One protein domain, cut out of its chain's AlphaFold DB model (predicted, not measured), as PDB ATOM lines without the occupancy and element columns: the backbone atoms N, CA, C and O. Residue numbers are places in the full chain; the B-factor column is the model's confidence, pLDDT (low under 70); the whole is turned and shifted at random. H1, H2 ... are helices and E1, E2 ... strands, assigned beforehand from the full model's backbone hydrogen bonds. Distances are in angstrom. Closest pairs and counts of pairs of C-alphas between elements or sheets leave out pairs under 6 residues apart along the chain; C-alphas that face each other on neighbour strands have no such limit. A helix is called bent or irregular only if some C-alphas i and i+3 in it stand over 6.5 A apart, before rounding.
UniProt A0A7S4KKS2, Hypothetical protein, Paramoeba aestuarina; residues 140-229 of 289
ATOM      1  N   CYS A 140     190.732 218.411 256.854       86.94
ATOM      2  CA  CYS A 140     192.032 218.725 257.456       86.94
ATOM      3  C   CYS A 140     193.102 217.634 257.259       86.94
ATOM      4  O   CYS A 140     194.287 217.957 257.307       86.94
ATOM      5  N   THR A 141     192.740 216.363 257.024       89.75
ATOM      6  CA  THR A 141     193.735 215.294 256.806       89.75
ATOM      7  C   THR A 141     194.448 215.403 255.461       89.75
ATOM      8  O   THR A 141     195.481 214.768 255.272       89.75
ATOM      9  N   TYR A 142     193.912 216.196 254.531       92.00
ATOM     10  CA  TYR A 142     194.447 216.358 253.180       92.00
ATOM     11  C   TYR A 142     195.229 217.661 252.987       92.00
ATOM     12  O   TYR A 142     195.855 217.827 251.946       92.00
ATOM     13  N   VAL A 143     195.228 218.581 253.959       93.19
ATOM     14  CA  VAL A 143     195.794 219.938 253.808       93.19
ATOM     15  C   VAL A 143     197.254 219.920 253.358       93.19
ATOM     16  O   VAL A 143     197.607 220.629 252.420       93.19
ATOM     17  N   ASP A 144     198.085 219.071 253.958       94.62
ATOM     18  CA  ASP A 144     199.505 218.975 253.607       94.62
ATOM     19  C   ASP A 144     199.709 218.509 252.152       94.62
ATOM     20  O   ASP A 144     200.580 219.025 251.452       94.62
ATOM     21  N   GLU A 145     198.885 217.575 251.672       94.75
ATOM     22  CA  GLU A 145     198.921 217.102 250.282       94.75
ATOM     23  C   GLU A 145     198.344 218.139 249.312       94.75
ATOM     24  O   GLU A 145     198.860 218.303 248.210       94.75
ATOM     25  N   LEU A 146     197.325 218.897 249.727       94.94
ATOM     26  CA  LEU A 146     196.770 219.999 248.940       94.94
ATOM     27  C   LEU A 146     197.798 221.122 248.757       94.94
ATOM     28  O   LEU A 146     197.917 221.647 247.654       94.94
ATOM     29  N   ILE A 147     198.572 221.457 249.795       95.12
ATOM     30  CA  ILE A 147     199.677 222.425 249.699       95.12
ATOM     31  C   ILE A 147     200.697 221.954 248.659       95.12
ATOM     32  O   ILE A 147     201.020 222.703 247.737       95.12
ATOM     33  N   LYS A 148     201.145 220.696 248.736       96.62
ATOM     34  CA  LYS A 148     202.084 220.133 247.752       96.62
ATOM     35  C   LYS A 148     201.498 220.130 246.343       96.62
ATOM     36  O   LYS A 148     202.175 220.498 245.395       96.62
ATOM     37  N   PHE A 149     200.239 219.730 246.193       97.31
ATOM     38  CA  PHE A 149     199.598 219.612 244.890       97.31
ATOM     39  C   PHE A 149     199.368 220.975 244.220       97.31
ATOM     40  O   PHE A 149     199.717 221.153 243.054       97.31
ATOM     41  N   TYR A 150     198.798 221.943 244.943       95.94
ATOM     42  CA  TYR A 150     198.419 223.239 244.375       95.94
ATOM     43  C   TYR A 150     199.555 224.257 244.363       95.94
ATOM     44  O   TYR A 150     199.648 225.033 243.416       95.94
ATOM     45  N   LEU A 151     200.396 224.274 245.400       94.69
ATOM     46  CA  LEU A 151     201.471 225.260 245.538       94.69
ATOM     47  C   LEU A 151     202.832 224.706 245.116       94.69
ATOM     48  O   LEU A 151     203.744 225.489 244.888       94.69
ATOM     49  N   GLN A 152     202.976 223.381 244.975       97.38
ATOM     50  CA  GLN A 152     204.272 222.734 244.715       97.38
ATOM     51  C   GLN A 152     205.308 223.054 245.804       97.38
ATOM     52  O   GLN A 152     206.514 223.088 245.563       97.38
ATOM     53  N   GLU A 153     204.825 223.267 247.028       96.56
ATOM     54  CA  GLU A 153     205.618 223.646 248.193       96.56
ATOM     55  C   GLU A 153     205.552 222.579 249.286       96.56
ATOM     56  O   GLU A 153     204.620 221.776 249.372       96.56
ATOM     57  N   THR A 154     206.553 222.585 250.166       95.69
ATOM     58  CA  THR A 154     206.513 221.785 251.393       95.69
ATOM     59  C   THR A 154     205.807 222.583 252.493       95.69
ATOM     60  O   THR A 154     206.196 223.729 252.727       95.69
ATOM     61  N   PRO A 155     204.814 222.009 253.205       94.88
ATOM     62  CA  PRO A 155     204.152 222.696 254.310       94.88
ATOM     63  C   PRO A 155     205.153 223.154 255.378       94.88
ATOM     64  O   PRO A 155     205.876 222.339 255.949       94.88
ATOM     65  N   ILE A 156     205.161 224.457 255.676       94.44
ATOM     66  CA  ILE A 156     205.981 225.036 256.756       94.44
ATOM     67  C   ILE A 156     205.454 224.577 258.122       94.44
ATOM     68  O   ILE A 156     206.223 224.246 259.024       94.44
ATOM     69  N   LEU A 157     204.128 224.542 258.266       90.94
ATOM     70  CA  LEU A 157     203.431 224.006 259.427       90.94
ATOM     71  C   LEU A 157     202.725 222.724 258.999       90.94
ATOM     72  O   LEU A 157     201.731 222.780 258.280       90.94
ATOM     73  N   SER A 158     203.253 221.577 259.418       87.88
ATOM     74  CA  SER A 158     202.640 220.286 259.110       87.88
ATOM     75  C   SER A 158     201.398 220.045 259.959       87.88
ATOM     76  O   SER A 158     201.366 220.354 261.157       87.88
ATOM     77  N   SER A 159     200.396 219.423 259.350       91.19
ATOM     78  CA  SER A 159     199.217 218.955 260.067       91.19
ATOM     79  C   SER A 159     199.595 217.856 261.062       91.19
ATOM     80  O   SER A 159     200.515 217.063 260.854       91.19
ATOM     81  N   ILE A 160     198.860 217.769 262.174       92.12
ATOM     82  CA  ILE A 160     199.036 216.657 263.114       92.12
ATOM     83  C   ILE A 160     198.628 215.360 262.397       92.12
ATOM     84  O   ILE A 160     197.525 215.327 261.842       92.12
ATOM     85  N   PRO A 161     199.436 214.280 262.452       91.81
ATOM     86  CA  PRO A 161     199.078 213.003 261.841       91.81
ATOM     87  C   PRO A 161     197.683 212.553 262.275       91.81
ATOM     88  O   PRO A 161     197.420 212.378 263.470       91.81
ATOM     89  N   THR A 162     196.788 212.422 261.299       92.88
ATOM     90  CA  THR A 162     195.362 212.173 261.510       92.88
ATOM     91  C   THR A 162     194.873 211.149 260.494       92.88
ATOM     92  O   THR A 162     195.169 211.263 259.310       92.88
ATOM     93  N   VAL A 163     194.128 210.154 260.966       91.38
ATOM     94  CA  VAL A 163     193.573 209.058 260.169       91.38
ATOM     95  C   VAL A 163     192.051 209.120 260.237       91.38
ATOM     96  O   VAL A 163     191.481 209.260 261.321       91.38
ATOM     97  N   SER A 164     191.393 209.000 259.084       91.44
ATOM     98  CA  SER A 164     189.949 208.768 259.009       91.44
ATOM     99  C   SER A 164     189.635 207.328 259.380       91.44
ATOM    100  O   SER A 164     190.158 206.418 258.741       91.44
ATOM    101  N   LEU A 165     188.766 207.107 260.367       91.50
ATOM    102  CA  LEU A 165     188.394 205.748 260.764       91.50
ATOM    103  C   LEU A 165     187.464 205.070 259.745       91.50
ATOM    104  O   LEU A 165     187.417 203.847 259.696       91.50
ATOM    105  N   GLY A 166     186.802 205.838 258.873       87.38
ATOM    106  CA  GLY A 166     186.038 205.294 257.744       87.38
ATOM    107  C   GLY A 166     186.897 204.778 256.583       87.38
ATOM    108  O   GLY A 166     186.407 204.008 255.766       87.38
ATOM    109  N   LEU A 167     188.167 205.191 256.501       84.75
ATOM    110  CA  LEU A 167     189.123 204.740 255.471       84.75
ATOM    111  C   LEU A 167     190.198 203.802 256.038       84.75
ATOM    112  O   LEU A 167     191.141 203.432 255.342       84.75
ATOM    113  N   ASP A 168     190.073 203.451 257.312       81.31
ATOM    114  CA  ASP A 168     191.045 202.668 258.047       81.31
ATOM    115  C   ASP A 168     190.734 201.160 258.011       81.31
ATOM    116  O   ASP A 168     189.645 200.707 257.654       81.31
ATOM    117  N   THR A 169     191.718 200.352 258.402       74.06
ATOM    118  CA  THR A 169     191.542 198.918 258.610       74.06
ATOM    119  C   THR A 169     190.875 198.623 259.954       74.06
ATOM    120  O   THR A 169     191.216 199.184 260.992       74.06
ATOM    121  N   GLN A 170     190.023 197.600 259.997       78.06
ATOM    122  CA  GLN A 170     189.438 197.120 261.256       78.06
ATOM    123  C   GLN A 170     190.500 196.783 262.332       78.06
ATOM    124  O   GLN A 170     190.210 196.807 263.529       78.06
ATOM    125  N   ALA A 171     191.735 196.469 261.924       81.00
ATOM    126  CA  ALA A 171     192.853 196.184 262.817       81.00
ATOM    127  C   ALA A 171     193.339 197.418 263.600       81.00
ATOM    128  O   ALA A 171     193.578 197.304 264.802       81.00
ATOM    129  N   PHE A 172     193.456 198.589 262.968       84.56
ATOM    130  CA  PHE A 172     193.896 199.810 263.657       84.56
ATOM    131  C   PHE A 172     192.809 200.346 264.589       84.56
ATOM    132  O   PHE A 172     193.104 200.660 265.743       84.56
ATOM    133  N   THR A 173     191.542 200.305 264.169       85.44
ATOM    134  CA  THR A 173     190.406 200.577 265.066       85.44
ATOM    135  C   THR A 173     190.426 199.672 266.308       85.44
ATOM    136  O   THR A 173     190.371 200.171 267.432       85.44
ATOM    137  N   LYS A 174     190.618 198.352 266.146       86.25
ATOM    138  CA  LYS A 174     190.793 197.432 267.289       86.25
ATOM    139  C   LYS A 174     192.000 197.802 268.151       86.25
ATOM    140  O   LYS A 174     191.912 197.758 269.374       86.25
ATOM    141  N   ALA A 175     193.124 198.179 267.541       87.56
ATOM    142  CA  ALA A 175     194.326 198.535 268.285       87.56
ATOM    143  C   ALA A 175     194.113 199.758 269.194       87.56
ATOM    144  O   ALA A 175     194.554 199.739 270.343       87.56
ATOM    145  N   ILE A 176     193.385 200.777 268.721       90.94
ATOM    146  CA  ILE A 176     193.007 201.958 269.515       90.94
ATOM    147  C   ILE A 176     192.241 201.549 270.779       90.94
ATOM    148  O   ILE A 176     192.557 201.994 271.889       90.94
ATOM    149  N   PHE A 177     191.234 200.689 270.625       91.06
ATOM    150  CA  PHE A 177     190.308 200.368 271.707       91.06
ATOM    151  C   PHE A 177     190.714 199.183 272.563       91.06
ATOM    152  O   PHE A 177     190.209 199.082 273.674       91.06
ATOM    153  N   HIS A 178     191.659 198.336 272.152       89.81
ATOM    154  CA  HIS A 178     192.064 197.148 272.915       89.81
ATOM    155  C   HIS A 178     193.475 197.229 273.513       89.81
ATOM    156  O   HIS A 178     193.802 196.432 274.392       89.81
ATOM    157  N   HIS A 179     194.289 198.222 273.140       89.25
ATOM    158  CA  HIS A 179     195.614 198.428 273.729       89.25
ATOM    159  C   HIS A 179     195.683 199.751 274.512       89.25
ATOM    160  O   HIS A 179     195.730 200.819 273.901       89.25
ATOM    161  N   PRO A 180     195.758 199.721 275.859       86.75
ATOM    162  CA  PRO A 180     195.844 200.937 276.678       86.75
ATOM    163  C   PRO A 180     197.005 201.865 276.292       86.75
ATOM    164  O   PRO A 180     196.835 203.077 276.237       86.75
ATOM    165  N   ALA A 181     198.156 201.304 275.909       90.62
ATOM    166  CA  ALA A 181     199.307 202.090 275.461       90.62
ATOM    167  C   ALA A 181     199.051 202.889 274.164       90.62
ATOM    168  O   ALA A 181     199.745 203.872 273.902       90.62
ATOM    169  N   VAL A 182     198.083 202.468 273.338       91.38
ATOM    170  CA  VAL A 182     197.664 203.207 272.137       91.38
ATOM    171  C   VAL A 182     196.743 204.358 272.525       91.38
ATOM    172  O   VAL A 182     196.920 205.455 272.003       91.38
ATOM    173  N   GLN A 183     195.827 204.146 273.479       93.44
ATOM    174  CA  GLN A 183     194.950 205.203 273.993       93.44
ATOM    175  C   GLN A 183     195.753 206.436 274.434       93.44
ATOM    176  O   GLN A 183     195.429 207.544 274.019       93.44
ATOM    177  N   ASP A 184     196.843 206.265 275.184       92.56
ATOM    178  CA  ASP A 184     197.662 207.385 275.686       92.56
ATOM    179  C   ASP A 184     198.334 208.226 274.584       92.56
ATOM    180  O   ASP A 184     198.906 209.284 274.851       92.56
ATOM    181  N   ARG A 185     198.280 207.768 273.330       94.56
ATOM    182  CA  ARG A 185     198.937 208.395 272.179       94.56
ATOM    183  C   ARG A 185     197.960 208.981 271.171       94.56
ATOM    184  O   ARG A 185     198.416 209.495 270.149       94.56
ATOM    185  N   VAL A 186     196.653 208.920 271.425       95.56
ATOM    186  CA  VAL A 186     195.638 209.316 270.443       95.56
ATOM    187  C   VAL A 186     194.563 210.239 271.012       95.56
ATOM    188  O   VAL A 186     194.290 210.290 272.213       95.56
ATOM    189  N   VAL A 187     193.935 210.980 270.106       94.81
ATOM    190  CA  VAL A 187     192.738 211.783 270.334       94.81
ATOM    191  C   VAL A 187     191.702 211.370 269.300       94.81
ATOM    192  O   VAL A 187     191.948 211.482 268.101       94.81
ATOM    193  N   LEU A 188     190.533 210.931 269.756       93.81
ATOM    194  CA  LEU A 188     189.399 210.651 268.878       93.81
ATOM    195  C   LEU A 188     188.522 211.891 268.763       93.81
ATOM    196  O   LEU A 188     188.294 212.581 269.760       93.81
ATOM    197  N   LYS A 189     188.023 212.184 267.562       91.44
ATOM    198  CA  LYS A 189     187.093 213.300 267.341       91.44
ATOM    199  C   LYS A 189     185.993 212.895 266.371       91.44
ATOM    200  O   LYS A 189     186.291 212.236 265.377       91.44
ATOM    201  N   LYS A 190     184.758 213.351 266.606       88.31
ATOM    202  CA  LYS A 190     183.726 213.317 265.557       88.31
ATOM    203  C   LYS A 190     184.023 214.366 264.489       88.31
ATOM    204  O   LYS A 190     184.421 215.484 264.831       88.31
ATOM    205  N   VAL A 191     183.796 214.030 263.226       82.75
ATOM    206  CA  VAL A 191     184.002 214.903 262.061       82.75
ATOM    207  C   VAL A 191     183.090 216.134 262.148       82.75
ATOM    208  O   VAL A 191     183.594 217.256 262.222       82.75
ATOM    209  N   ASP A 192     181.786 215.918 262.334       70.94
ATOM    210  CA  ASP A 192     180.711 216.928 262.387       70.94
ATOM    211  C   ASP A 192     180.517 217.609 263.762       70.94
ATOM    212  O   ASP A 192     179.700 218.515 263.920       70.94
ATOM    213  N   GLY A 193     181.286 217.222 264.783       59.97
ATOM    214  CA  GLY A 193     181.119 217.744 266.142       59.97
ATOM    215  C   GLY A 193     181.672 219.161 266.364       59.97
ATOM    216  O   GLY A 193     182.852 219.422 266.105       59.97
ATOM    217  N   ARG A 194     180.853 220.060 266.932       54.62
ATOM    218  CA  ARG A 194     181.262 221.373 267.476       54.62
ATOM    219  C   ARG A 194     181.297 221.330 269.011       54.62
ATOM    220  O   ARG A 194     180.570 220.558 269.621       54.62
ATOM    221  N   GLY A 195     182.160 222.142 269.628       51.72
ATOM    222  CA  GLY A 195     182.107 222.428 271.071       51.72
ATOM    223  C   GLY A 195     182.492 221.293 272.032       51.72
ATOM    224  O   GLY A 195     181.680 220.916 272.857       51.72
ATOM    225  N   GLY A 196     183.734 220.791 271.985       56.12
ATOM    226  CA  GLY A 196     184.377 220.051 273.093       56.12
ATOM    227  C   GLY A 196     183.866 218.633 273.415       56.12
ATOM    228  O   GLY A 196     184.691 217.755 273.678       56.12
ATOM    229  N   ASP A 197     182.561 218.381 273.339       60.84
ATOM    230  CA  ASP A 197     181.874 217.141 273.751       60.84
ATOM    231  C   ASP A 197     181.983 216.003 272.724       60.84
ATOM    232  O   ASP A 197     181.556 214.875 272.947       60.84
ATOM    233  N   SER A 198     182.625 216.289 271.597       79.69
ATOM    234  CA  SER A 198     182.891 215.369 270.489       79.69
ATOM    235  C   SER A 198     184.377 215.014 270.358       79.69
ATOM    236  O   SER A 198     184.823 214.599 269.288       79.69
ATOM    237  N   VAL A 199     185.155 215.227 271.425       88.31
ATOM    238  CA  VAL A 199     186.608 215.019 271.469       88.31
ATOM    239  C   VAL A 199     186.969 214.165 272.681       88.31
ATOM    240  O   VAL A 199     186.697 214.552 273.817       88.31
ATOM    241  N   TRP A 200     187.657 213.049 272.469       92.38
ATOM    242  CA  TRP A 200     188.146 212.166 273.527       92.38
ATOM    243  C   TRP A 200     189.670 212.173 273.517       92.38
ATOM    244  O   TRP A 200     190.300 211.658 272.595       92.38
ATOM    245  N   VAL A 201     190.262 212.804 274.531       93.44
ATOM    246  CA  VAL A 201     191.718 212.916 274.688       93.44
ATOM    247  C   VAL A 201     192.193 211.705 275.477       93.44
ATOM    248  O   VAL A 201     192.008 211.669 276.689       93.44
ATOM    249  N   GLY A 202     192.776 210.719 274.797       94.19
ATOM    250  CA  GLY A 202     193.069 209.401 275.360       94.19
ATOM    251  C   GLY A 202     193.780 209.402 276.723       94.19
ATOM    252  O   GLY A 202     193.228 208.824 277.658       94.19
ATOM    253  N   PRO A 203     194.911 210.113 276.907       92.62
ATOM    254  CA  PRO A 203     195.601 210.168 278.204       92.62
ATOM    255  C   PRO A 203     194.906 211.040 279.271       92.62
ATOM    256  O   PRO A 203     195.430 211.217 280.370       92.62
ATOM    257  N   LYS A 204     193.749 211.642 278.966       91.75
ATOM    258  CA  LYS A 204     192.968 212.501 279.880       91.75
ATOM    259  C   LYS A 204     191.566 211.964 280.164       91.75
ATOM    260  O   LYS A 204     190.773 212.652 280.802       91.75
ATOM    261  N   ILE A 205     191.254 210.761 279.696       91.12
ATOM    262  CA  ILE A 205     189.967 210.103 279.905       91.12
ATOM    263  C   ILE A 205     190.193 208.705 280.469       91.12
ATOM    264  O   ILE A 205     191.107 207.993 280.056       91.12
ATOM    265  N   GLU A 206     189.359 208.299 281.424       91.81
ATOM    266  CA  GLU A 206     189.464 206.952 281.975       91.81
ATOM    267  C   GLU A 206     189.183 205.906 280.897       91.81
ATOM    268  O   GLU A 206     188.329 206.080 280.023       91.81
ATOM    269  N   ARG A 207     189.877 204.771 281.004       91.12
ATOM    270  CA  ARG A 207     189.781 203.668 280.048       91.12
ATOM    271  C   ARG A 207     188.343 203.233 279.781       91.12
ATOM    272  O   ARG A 207     187.978 203.014 278.632       91.12
ATOM    273  N   LYS A 208     187.534 203.139 280.836       92.44
ATOM    274  CA  LYS A 208     186.127 202.743 280.744       92.44
ATOM    275  C   LYS A 208     185.353 203.654 279.784       92.44
ATOM    276  O   LYS A 208     184.742 203.150 278.848       92.44
ATOM    277  N   PHE A 209     185.442 204.970 279.970       90.94
ATOM    278  CA  PHE A 209     184.756 205.946 279.120       90.94
ATOM    279  C   PHE A 209     185.343 206.010 277.706       90.94
ATOM    280  O   PHE A 209     184.613 206.239 276.749       90.94
ATOM    281  N   PHE A 210     186.649 205.776 277.543       91.62
ATOM    282  CA  PHE A 210     187.255 205.686 276.213       91.62
ATOM    283  C   PHE A 210     186.725 204.483 275.423       91.62
ATOM    284  O   PHE A 210     186.378 204.621 274.253       91.62
ATOM    285  N   CYS A 211     186.605 203.315 276.060       90.00
ATOM    286  CA  CYS A 211     186.046 202.111 275.440       90.00
ATOM    287  C   CYS A 211     184.560 202.260 275.077       90.00
ATOM    288  O   CYS A 211     184.104 201.644 274.120       90.00
ATOM    289  N   GLU A 212     183.793 203.105 275.770       91.12
ATOM    290  CA  GLU A 212     182.404 203.394 275.382       91.12
ATOM    291  C   GLU A 212     182.306 204.057 273.994       91.12
ATOM    292  O   GLU A 212     181.304 203.883 273.296       91.12
ATOM    293  N   VAL A 213     183.366 204.749 273.553       91.56
ATOM    294  CA  VAL A 213     183.447 205.377 272.224       91.56
ATOM    295  C   VAL A 213     183.540 204.351 271.102       91.56
ATOM    296  O   VAL A 213     183.076 204.626 269.997       91.56
ATOM    297  N   GLU A 214     184.056 203.155 271.382       92.12
ATOM    298  CA  GLU A 214     184.216 202.091 270.389       92.12
ATOM    299  C   GLU A 214     182.897 201.762 269.694       92.12
ATOM    300  O   GLU A 214     182.840 201.687 268.472       92.12
ATOM    301  N   LYS A 215     181.803 201.653 270.456       89.88
ATOM    302  CA  LYS A 215     180.478 201.355 269.894       89.88
ATOM    303  C   LYS A 215     180.008 202.435 268.922       89.88
ATOM    304  O   LYS A 215     179.385 202.112 267.919       89.88
ATOM    305  N   MET A 216     180.308 203.700 269.216       90.31
ATOM    306  CA  MET A 216     179.952 204.820 268.344       90.31
ATOM    307  C   MET A 216     180.800 204.816 267.069       90.31
ATOM    308  O   MET A 216     180.267 205.017 265.985       90.31
ATOM    309  N   VAL A 217     182.102 204.539 267.198       91.19
ATOM    310  CA  VAL A 217     183.023 204.431 266.057       91.19
ATOM    311  C   VAL A 217     182.662 203.256 265.159       91.19
ATOM    312  O   VAL A 217     182.654 203.408 263.950       91.19
ATOM    313  N   LEU A 218     182.342 202.090 265.720       89.81
ATOM    314  CA  LEU A 218     181.974 200.915 264.927       89.81
ATOM    315  C   LEU A 218     180.623 201.076 264.218       89.81
ATOM    316  O   LEU A 218     180.403 200.426 263.201       89.81
ATOM    317  N   ALA A 219     179.726 201.906 264.757       90.88
ATOM    318  CA  ALA A 219     178.431 202.176 264.146       90.88
ATOM    319  C   ALA A 219     178.535 203.113 262.931       90.88
ATOM    320  O   ALA A 219     177.869 202.866 261.932       90.88
ATOM    321  N   GLU A 220     179.354 204.166 263.019       90.12
ATOM    322  CA  GLU A 220     179.502 205.193 261.973       90.12
ATOM    323  C   GLU A 220     180.984 205.620 261.832       90.12
ATOM    324  O   GLU A 220     181.336 206.751 262.186       90.12
ATOM    325  N   PRO A 221     181.894 204.733 261.380       90.50
ATOM    326  CA  PRO A 221     183.342 204.975 261.397       90.50
ATOM    327  C   PRO A 221     183.773 206.191 260.567       90.50
ATOM    328  O   PRO A 221     184.700 206.908 260.945       90.50
ATOM    329  N   GLU A 222     183.067 206.485 259.477       88.50
ATOM    330  CA  GLU A 222     183.263 207.658 258.626       88.50
ATOM    331  C   GLU A 222     183.049 208.989 259.353       88.50
ATOM    332  O   GLU A 222     183.588 210.015 258.934       88.50
ATOM    333  N   ARG A 223     182.322 208.985 260.476       89.50
ATOM    334  CA  ARG A 223     182.133 210.173 261.313       89.50
ATOM    335  C   ARG A 223     183.248 210.394 262.317       89.50
ATOM    336  O   ARG A 223     183.142 211.326 263.113       89.50
ATOM    337  N   PHE A 224     184.309 209.590 262.315       92.06
ATOM    338  CA  PHE A 224     185.387 209.709 263.288       92.06
ATOM    339  C   PHE A 224     186.761 209.823 262.644       92.06
ATOM    340  O   PHE A 224     187.099 209.158 261.668       92.06
ATOM    341  N   ILE A 225     187.593 210.641 263.280       93.06
ATOM    342  CA  ILE A 225     189.027 210.696 263.026       93.06
ATOM    343  C   ILE A 225     189.800 210.304 264.284       93.06
ATOM    344  O   ILE A 225     189.396 210.607 265.414       93.06
ATOM    345  N   CYS A 226     190.946 209.668 264.077       94.69
ATOM    346  CA  CYS A 226     191.946 209.407 265.098       94.69
ATOM    347  C   CYS A 226     193.181 210.255 264.812       94.69
ATOM    348  O   CYS A 226     193.807 210.141 263.761       94.69
ATOM    349  N   GLN A 227     193.524 211.127 265.748       94.62
ATOM    350  CA  GLN A 227     194.654 212.036 265.638       94.62
ATOM    351  C   GLN A 227     195.734 211.652 266.648       94.62
ATOM    352  O   GLN A 227     195.424 211.304 267.788       94.62
ATOM    353  N   LYS A 228     197.010 211.759 266.266       94.69
ATOM    354  CA  LYS A 228     198.129 211.630 267.207       94.69
ATOM    355  C   LYS A 228     197.982 212.662 268.330       94.69
ATOM    356  O   LYS A 228     197.820 213.853 268.071       94.69
ATOM    357  N   TYR A 229     198.071 212.221 269.580       94.81
ATOM    358  CA  TYR A 229     198.065 213.120 270.727       94.81
ATOM    359  C   TYR A 229     199.352 213.948 270.763       94.81
ATOM    360  O   TYR A 229     200.460 213.408 270.740       94.81
TER     361      TYR A 229
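AT A GLANCE: This is residues 140 to 229 of the 289 residues of the protein "Hypothetical protein" of Paramoeba aestuarina (UniProt A0A7S4KKS2). A small antiparallel sheet of four strands has H4 packed slantwise over one face, with H2 beside H4 and the short H3 following. H1 reaches away beyond the edge strand E1 like an arm and adds to the length. The 90 printed residues hold four named helices and four named strands, in the order H1 E1 H2 H3 E2 E3 H4 E4, with sheet order E1 E4 E2 E3; the class is mixed. The whole is only just compact, close to loose, with a radius of gyration of the C-alphas of 14.1 A, and spans 45 by 28 by 24 A.

HOW THE PARTS SIT: Inner strands E4, residues 224 to 228, and E2, residues 186 to 190, are antiparallel, with N 187 and O 227 2.8 A apart. E1, residues 162 to 164, pairs with E4 through N 163 and O 226, 2.8 A. E3, residues 199 to 201, forms a hairpin with E2, N 200 and O 188 being 2.8 A apart. H4, residues 207 to 219, is over E2 and E3 at a height over the sheet of 10.2 A, making two layers, helix on sheet. H2, residues 170 to 178, only grazes the sheet and only just touches H4, with 3 pairs of C-alphas within 8 A, the closest Phe 177 and Cys 211 at 5.9 A; the tilt is shallow, 23 degrees, opposite ways. H3, residues 180 to 183, touches H2 only at the corner, closest C-alphas Ile 176 and Val 182, 5.5 A. E1, H2 H3, E2 and E3, H4, E4 are split strand-helix-strand units, another strand lying between their two strands, with right-handed crossovers. H1, residues 140 to 151, only grazes the sheet, closest C-alphas of H1 and E1 Thr 141 and Thr 162, 5.9 A, and is apart from H2, H3 and H4. Every O i to N i+4 pair is within hydrogen-bond range in H2, 6 of 8 in H1 and 5 of 9 in H4; H3 is too short for one.

IN THESE COORDINATES: H1 begins at C-alpha 140 (192.032, 218.725, 257.456), is 16.5 A long and is irregular, C-alphas 141 and 144 being 7.6 A apart. H4 is 19.6 A long, H2 12.0 A, E2 and E4 13.5 A each. E4 ends at C-alpha 228 (198.129, 211.630, 267.207).

THE WHOLE: The farthest C-alphas, Gln 152 and Lys 208, are 45.0 A apart. The printed part has no cut and no long link. Residues 193 to 197 are under 70 in pLDDT.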